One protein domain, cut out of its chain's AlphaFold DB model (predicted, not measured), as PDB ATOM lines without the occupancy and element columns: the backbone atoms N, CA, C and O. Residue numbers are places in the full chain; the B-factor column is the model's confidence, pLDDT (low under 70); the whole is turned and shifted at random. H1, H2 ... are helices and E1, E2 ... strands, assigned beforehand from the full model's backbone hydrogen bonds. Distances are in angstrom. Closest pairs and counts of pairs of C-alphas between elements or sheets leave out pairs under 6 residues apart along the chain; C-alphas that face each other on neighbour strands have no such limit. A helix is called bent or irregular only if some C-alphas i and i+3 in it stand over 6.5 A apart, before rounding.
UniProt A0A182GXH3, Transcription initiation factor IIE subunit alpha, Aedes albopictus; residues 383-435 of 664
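This is residues 383 to 435 of the 664 residues of the protein "Transcription initiation factor IIE subunit alpha" of Aedes albopictus (UniProt A0A182GXH3). A small head of strand E1, short helix H1 and loops sits by the first part of one long bent helix, H2, whose residues 418 to 435 stick out. The printed part, mostly helix, has 53 residues, ordered E1, H1, H2. It is only just extended, close to loose: radius of gyration of the C-alphas 15.2 A, spans 47 by 17 by 15 A.

E1, residues 387 to 390, pairs with no named strand. H1, residues 396 to 401, is apart from E1. H2, residues 404 to 435, is one helix by its hydrogen bonds but bent: C-alphas 424 and 427 are 7.0 A apart. Its arms H2a, to 424, and H2b, from 427, stand at a steep tilt of 53 degrees. H1 and H2a are close but not clearly touching; their closest C-alphas, of Ile 399 and Lys 407, are 7.2 A apart. Every O i to N i+4 pair in H1, H2a and H2b is within hydrogen-bond range.

E1 begins at C-alpha 387, (42.571, -30.686, -22.854). H2a measures 30.4 A; H2b ends at C-alpha 435, (19.431, -70.924, -28.625).

The printed part has no cut. Residues 422, 424 to 430 and 432 to 435 have pLDDT under 70.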
ATOM      1  N   THR A 383      39.686 -34.438 -26.893       80.31
ATOM      2  CA  THR A 383      39.932 -33.093 -26.368       80.31
ATOM      3  C   THR A 383      38.632 -32.365 -26.046       80.31
ATOM      4  O   THR A 383      37.753 -32.267 -26.899       80.31
ATOM      5  N   VAL A 384      38.540 -31.794 -24.845       80.56
ATOM      6  CA  VAL A 384      37.489 -30.854 -24.439       80.56
ATOM      7  C   VAL A 384      38.149 -29.536 -24.044       80.56
ATOM      8  O   VAL A 384      39.019 -29.511 -23.169       80.56
ATOM      9  N   ALA A 385      37.766 -28.441 -24.707       73.81
ATOM     10  CA  ALA A 385      38.372 -27.118 -24.545       73.81
ATOM     11  C   ALA A 385      39.918 -27.133 -24.644       73.81
ATOM     12  O   ALA A 385      40.615 -26.404 -23.931       73.81
ATOM     13  N   GLY A 386      40.464 -27.984 -25.521       71.88
ATOM     14  CA  GLY A 386      41.910 -28.143 -25.713       71.88
ATOM     15  C   GLY A 386      42.657 -28.920 -24.614       71.88
ATOM     16  O   GLY A 386      43.881 -28.808 -24.527       71.88
ATOM     17  N   ARG A 387      41.964 -29.707 -23.779       77.44
ATOM     18  CA  ARG A 387      42.571 -30.686 -22.854       77.44
ATOM     19  C   ARG A 387      42.112 -32.106 -23.199       77.44
ATOM     20  O   ARG A 387      40.907 -32.283 -23.352       77.44
ATOM     21  N   PRO A 388      43.008 -33.101 -23.308       81.31
ATOM     22  CA  PRO A 388      42.601 -34.488 -23.509       81.31
ATOM     23  C   PRO A 388      41.964 -35.054 -22.232       81.31
ATOM     24  O   PRO A 388      42.496 -34.858 -21.138       81.31
ATOM     25  N   TYR A 389      40.855 -35.770 -22.397       82.56
ATOM     26  CA  TYR A 389      40.194 -36.580 -21.375       82.56
ATOM     27  C   TYR A 389      39.882 -37.967 -21.966       82.56
ATOM     28  O   TYR A 389      39.535 -38.037 -23.149       82.56
ATOM     29  N   PRO A 390      40.000 -39.070 -21.204       84.69
ATOM     30  CA  PRO A 390      39.525 -40.379 -21.654       84.69
ATOM     31  C   PRO A 390      37.998 -40.354 -21.791       84.69
ATOM     32  O   PRO A 390      37.314 -39.686 -21.012       84.69
ATOM     33  N   VAL A 391      37.451 -41.067 -22.782       81.38
ATOM     34  CA  VAL A 391      36.009 -41.024 -23.106       81.38
ATOM     35  C   VAL A 391      35.104 -41.329 -21.905       81.38
ATOM     36  O   VAL A 391      34.070 -40.679 -21.754       81.38
ATOM     37  N   ASP A 392      35.515 -42.231 -21.011       78.69
ATOM     38  CA  ASP A 392      34.721 -42.636 -19.842       78.69
ATOM     39  C   ASP A 392      34.609 -41.557 -18.740       78.69
ATOM     40  O   ASP A 392      33.722 -41.635 -17.888       78.69
ATOM     41  N   GLU A 393      35.447 -40.511 -18.761       79.69
ATOM     42  CA  GLU A 393      35.368 -39.377 -17.820       79.69
ATOM     43  C   GLU A 393      34.514 -38.200 -18.340       79.69
ATOM     44  O   GLU A 393      34.268 -37.225 -17.613       79.69
ATOM     45  N   ILE A 394      34.031 -38.259 -19.588       80.62
ATOM     46  CA  ILE A 394      33.356 -37.139 -20.263       80.62
ATOM     47  C   ILE A 394      31.889 -37.022 -19.805       80.62
ATOM     48  O   ILE A 394      30.940 -37.491 -20.427       80.62
ATOM     49  N   ASN A 395      31.714 -36.348 -18.669       78.50
ATOM     50  CA  ASN A 395      30.422 -36.042 -18.052       78.50
ATOM     51  C   ASN A 395      29.619 -34.980 -18.840       78.50
ATOM     52  O   ASN A 395      30.199 -34.112 -19.495       78.50
ATOM     53  N   ASP A 396      28.288 -34.955 -18.676       78.19
ATOM     54  CA  ASP A 396      27.362 -34.008 -19.337       78.19
ATOM     55  C   ASP A 396      27.783 -32.525 -19.255       78.19
ATOM     56  O   ASP A 396      27.511 -31.740 -20.165       78.19
ATOM     57  N   THR A 397      28.464 -32.120 -18.177       81.00
ATOM     58  CA  THR A 397      28.987 -30.753 -18.011       81.00
ATOM     59  C   THR A 397      30.156 -30.450 -18.948       81.00
ATOM     60  O   THR A 397      30.216 -29.358 -19.500       81.00
ATOM     61  N   LEU A 398      31.049 -31.416 -19.187       80.00
ATOM     62  CA  LEU A 398      32.140 -31.303 -20.164       80.00
ATOM     63  C   LEU A 398      31.579 -31.309 -21.597       80.00
ATOM     64  O   LEU A 398      32.008 -30.519 -22.437       80.00
ATOM     65  N   ILE A 399      30.529 -32.104 -21.848       78.25
ATOM     66  CA  ILE A 399      29.787 -32.137 -23.125       78.25
ATOM     67  C   ILE A 399      29.079 -30.795 -23.429       78.25
ATOM     68  O   ILE A 399      28.757 -30.502 -24.585       78.25
ATOM     69  N   ALA A 400      28.836 -29.966 -22.408       81.81
ATOM     70  CA  ALA A 400      28.284 -28.619 -22.550       81.81
ATOM     71  C   ALA A 400      29.352 -27.522 -22.754       81.81
ATOM     72  O   ALA A 400      29.020 -26.461 -23.283       81.81
ATOM     73  N   GLU A 401      30.607 -27.761 -22.357       81.88
ATOM     74  CA  GLU A 401      31.733 -26.826 -22.537       81.88
ATOM     75  C   GLU A 401      32.538 -27.080 -23.828       81.88
ATOM     76  O   GLU A 401      33.248 -26.187 -24.294       81.88
ATOM     77  N   MET A 402      32.407 -28.266 -24.434       75.12
ATOM     78  CA  MET A 402      33.097 -28.637 -25.674       75.12
ATOM     79  C   MET A 402      32.654 -27.801 -26.893       75.12
ATOM     80  O   MET A 402      31.485 -27.433 -27.046       75.12
ATOM     81  N   THR A 403      33.578 -27.550 -27.820       87.12
ATOM     82  CA  THR A 403      33.252 -26.944 -29.122       87.12
ATOM     83  C   THR A 403      32.449 -27.916 -30.007       87.12
ATOM     84  O   THR A 403      32.538 -29.131 -29.827       87.12
ATOM     85  N   PRO A 404      31.674 -27.441 -31.007       83.88
ATOM     86  CA  PRO A 404      30.922 -28.337 -31.893       83.88
ATOM     87  C   PRO A 404      31.812 -29.321 -32.673       83.88
ATOM     88  O   PRO A 404      31.363 -30.419 -32.971       83.88
ATOM     89  N   GLN A 405      33.072 -28.965 -32.946       82.94
ATOM     90  CA  GLN A 405      34.031 -29.854 -33.612       82.94
ATOM     91  C   GLN A 405      34.551 -30.939 -32.658       82.94
ATOM     92  O   GLN A 405      34.523 -32.114 -33.010       82.94
ATOM     93  N   GLU A 406      34.919 -30.574 -31.422       85.19
ATOM     94  CA  GLU A 406      35.248 -31.546 -30.362       85.19
ATOM     95  C   GLU A 406      34.065 -32.495 -30.079       85.19
ATOM     96  O   GLU A 406      34.263 -33.671 -29.772       85.19
ATOM     97  N   LYS A 407      32.824 -32.012 -30.233       84.88
ATOM     98  CA  LYS A 407      31.606 -32.824 -30.106       84.88
ATOM     99  C   LYS A 407      31.428 -33.838 -31.231       84.88
ATOM    100  O   LYS A 407      31.024 -34.965 -30.958       84.88
ATOM    101  N   GLU A 408      31.710 -33.457 -32.472       86.56
ATOM    102  CA  GLU A 408      31.662 -34.376 -33.614       86.56
ATOM    103  C   GLU A 408      32.735 -35.468 -33.469       86.56
ATOM    104  O   GLU A 408      32.409 -36.648 -33.599       86.56
ATOM    105  N   THR A 409      33.959 -35.117 -33.047       85.12
ATOM    106  CA  THR A 409      34.997 -36.115 -32.730       85.12
ATOM    107  C   THR A 409      34.637 -36.992 -31.530       85.12
ATOM    108  O   THR A 409      34.869 -38.194 -31.579       85.12
ATOM    109  N   TYR A 410      34.015 -36.443 -30.477       85.81
ATOM    110  CA  TYR A 410      33.534 -37.237 -29.340       85.81
ATOM    111  C   TYR A 410      32.492 -38.275 -29.769       85.81
ATOM    112  O   TYR A 410      32.587 -39.433 -29.382       85.81
ATOM    113  N   ILE A 411      31.522 -37.878 -30.597       85.69
ATOM    114  CA  ILE A 411      30.477 -38.782 -31.093       85.69
ATOM    115  C   ILE A 411      31.082 -39.897 -31.956       85.69
ATOM    116  O   ILE A 411      30.671 -41.045 -31.807       85.69
ATOM    117  N   GLN A 412      32.054 -39.580 -32.817       85.69
ATOM    118  CA  GLN A 412      32.735 -40.577 -33.644       85.69
ATOM    119  C   GLN A 412      33.546 -41.561 -32.786       85.69
ATOM    120  O   GLN A 412      33.296 -42.759 -32.838       85.69
ATOM    121  N   VAL A 413      34.429 -41.063 -31.915       86.38
ATOM    122  CA  VAL A 413      35.263 -41.911 -31.045       86.38
ATOM    123  C   VAL A 413      34.413 -42.749 -30.077       86.38
ATOM    124  O   VAL A 413      34.731 -43.907 -29.824       86.38
ATOM    125  N   TYR A 414      33.296 -42.212 -29.574       83.44
ATOM    126  CA  TYR A 414      32.342 -42.976 -28.765       83.44
ATOM    127  C   TYR A 414      31.652 -44.085 -29.574       83.44
ATOM    128  O   TYR A 414      31.459 -45.184 -29.056       83.44
ATOM    129  N   GLN A 415      31.302 -43.835 -30.842       79.75
ATOM    130  CA  GLN A 415      30.766 -44.870 -31.732       79.75
ATOM    131  C   GLN A 415      31.809 -45.956 -32.015       79.75
ATOM    132  O   GLN A 415      31.473 -47.128 -31.888       79.75
ATOM    133  N   ASP A 416      33.060 -45.587 -32.295       79.69
ATOM    134  CA  ASP A 416      34.158 -46.526 -32.565       79.69
ATOM    135  C   ASP A 416      34.557 -47.352 -31.322       79.69
ATOM    136  O   ASP A 416      34.943 -48.515 -31.434       79.69
ATOM    137  N   HIS A 417      34.430 -46.788 -30.115       81.81
ATOM    138  CA  HIS A 417      34.601 -47.526 -28.860       81.81
ATOM    139  C   HIS A 417      33.420 -48.479 -28.602       81.81
ATOM    140  O   HIS A 417      33.614 -49.651 -28.271       81.81
ATOM    141  N   PHE A 418      32.187 -48.007 -28.811       76.56
ATOM    142  CA  PHE A 418      30.980 -48.803 -28.584       76.56
ATOM    143  C   PHE A 418      30.819 -49.944 -29.601       76.56
ATOM    144  O   PHE A 418      30.345 -51.017 -29.231       76.56
ATOM    145  N   THR A 419      31.233 -49.769 -30.862       76.81
ATOM    146  CA  THR A 419      31.231 -50.854 -31.858       76.81
ATOM    147  C   THR A 419      32.224 -51.946 -31.489       76.81
ATOM    148  O   THR A 419      31.815 -53.102 -31.459       76.81
ATOM    149  N   LYS A 420      33.463 -51.608 -31.100       77.06
ATOM    150  CA  LYS A 420      34.451 -52.583 -30.590       77.06
ATOM    151  C   LYS A 420      33.920 -53.372 -29.389       77.06
ATOM    152  O   LYS A 420      34.007 -54.600 -29.366       77.06
ATOM    153  N   PHE A 421      33.316 -52.689 -28.414       76.25
ATOM    154  CA  PHE A 421      32.711 -53.332 -27.242       76.25
ATOM    155  C   PHE A 421      31.530 -54.248 -27.618       76.25
ATOM    156  O   PHE A 421      31.388 -55.354 -27.097       76.25
ATOM    157  N   ASN A 422      30.693 -53.825 -28.566       69.88
ATOM    158  CA  ASN A 422      29.572 -54.628 -29.049       69.88
ATOM    159  C   ASN A 422      30.030 -55.815 -29.922       69.88
ATOM    160  O   ASN A 422      29.402 -56.870 -29.885       69.88
ATOM    161  N   GLU A 423      31.145 -55.688 -30.647       70.12
ATOM    162  CA  GLU A 423      31.769 -56.768 -31.422       70.12
ATOM    163  C   GLU A 423      32.383 -57.847 -30.509       70.12
ATOM    164  O   GLU A 423      32.221 -59.037 -30.774       70.12
ATOM    165  N   GLN A 424      32.965 -57.464 -29.362       67.00
ATOM    166  CA  GLN A 424      33.362 -58.412 -28.306       67.00
ATOM    167  C   GLN A 424      32.170 -59.197 -27.724       67.00
ATOM    168  O   GLN A 424      32.318 -60.362 -27.351       67.00
ATOM    169  N   LEU A 425      30.977 -58.592 -27.671       65.69
ATOM    170  CA  LEU A 425      29.738 -59.255 -27.239       65.69
ATOM    171  C   LEU A 425      29.036 -60.036 -28.362       65.69
ATOM    172  O   LEU A 425      28.182 -60.879 -28.085       65.69
ATOM    173  N   GLN A 426      29.398 -59.809 -29.624       65.75
ATOM    174  CA  GLN A 426      28.789 -60.444 -30.791       65.75
ATOM    175  C   GLN A 426      28.844 -61.988 -30.783       65.75
ATOM    176  O   GLN A 426      27.795 -62.585 -31.027       65.75
ATOM    177  N   PRO A 427      29.950 -62.677 -30.410       69.06
ATOM    178  CA  PRO A 427      29.933 -64.139 -30.263       69.06
ATOM    179  C   PRO A 427      28.989 -64.634 -29.155       69.06
ATOM    180  O   PRO A 427      28.476 -65.747 -29.253       69.06
ATOM    181  N   LEU A 428      28.710 -63.822 -28.127       63.12
ATOM    182  CA  LEU A 428      27.701 -64.121 -27.101       63.12
ATOM    183  C   LEU A 428      26.273 -63.931 -27.638       63.12
ATOM    184  O   LEU A 428      25.398 -64.751 -27.356       63.12
ATOM    185  N   TYR A 429      26.044 -62.891 -28.445       65.56
ATOM    186  CA  TYR A 429      24.767 -62.661 -29.126       65.56
ATOM    187  C   TYR A 429      24.451 -63.737 -30.173       65.56
ATOM    188  O   TYR A 429      23.313 -64.201 -30.224       65.56
ATOM    189  N   ASP A 430      25.430 -64.195 -30.957       66.88
ATOM    190  CA  ASP A 430      25.229 -65.306 -31.895       66.88
ATOM    191  C   ASP A 430      25.001 -66.644 -31.169       66.88
ATOM    192  O   ASP A 430      24.211 -67.464 -31.640       66.88
ATOM    193  N   LEU A 431      25.595 -66.850 -29.985       70.00
ATOM    194  CA  LEU A 431      25.277 -67.990 -29.110       70.00
ATOM    195  C   LEU A 431      23.834 -67.931 -28.589       70.00
ATOM    196  O   LEU A 431      23.113 -68.926 -28.664       70.00
ATOM    197  N   LEU A 432      23.384 -66.767 -28.106       60.81
ATOM    198  CA  LEU A 432      21.994 -66.543 -27.689       60.81
ATOM    199  C   LEU A 432      21.014 -66.787 -28.847       60.81
ATOM    200  O   LEU A 432      20.006 -67.469 -28.674       60.81
ATOM    201  N   ARG A 433      21.347 -66.310 -30.047       63.91
ATOM    202  CA  ARG A 433      20.541 -66.487 -31.258       63.91
ATOM    203  C   ARG A 433      20.448 -67.950 -31.704       63.91
ATOM    204  O   ARG A 433      19.378 -68.401 -32.104       63.91
ATOM    205  N   GLN A 434      21.531 -68.719 -31.569       64.56
ATOM    206  CA  GLN A 434      21.519 -70.171 -31.797       64.56
ATOM    207  C   GLN A 434      20.635 -70.928 -30.791       64.56
ATOM    208  O   GLN A 434      20.147 -72.010 -31.118       64.56
ATOM    209  N   VAL A 435      20.389 -70.372 -29.599       59.53
ATOM    210  CA  VAL A 435      19.431 -70.924 -28.625       59.53
ATOM    211  C   VAL A 435      17.982 -70.556 -28.981       59.53
ATOM    212  O   VAL A 435      17.098 -71.394 -28.806       59.53
TER     213      VAL A 435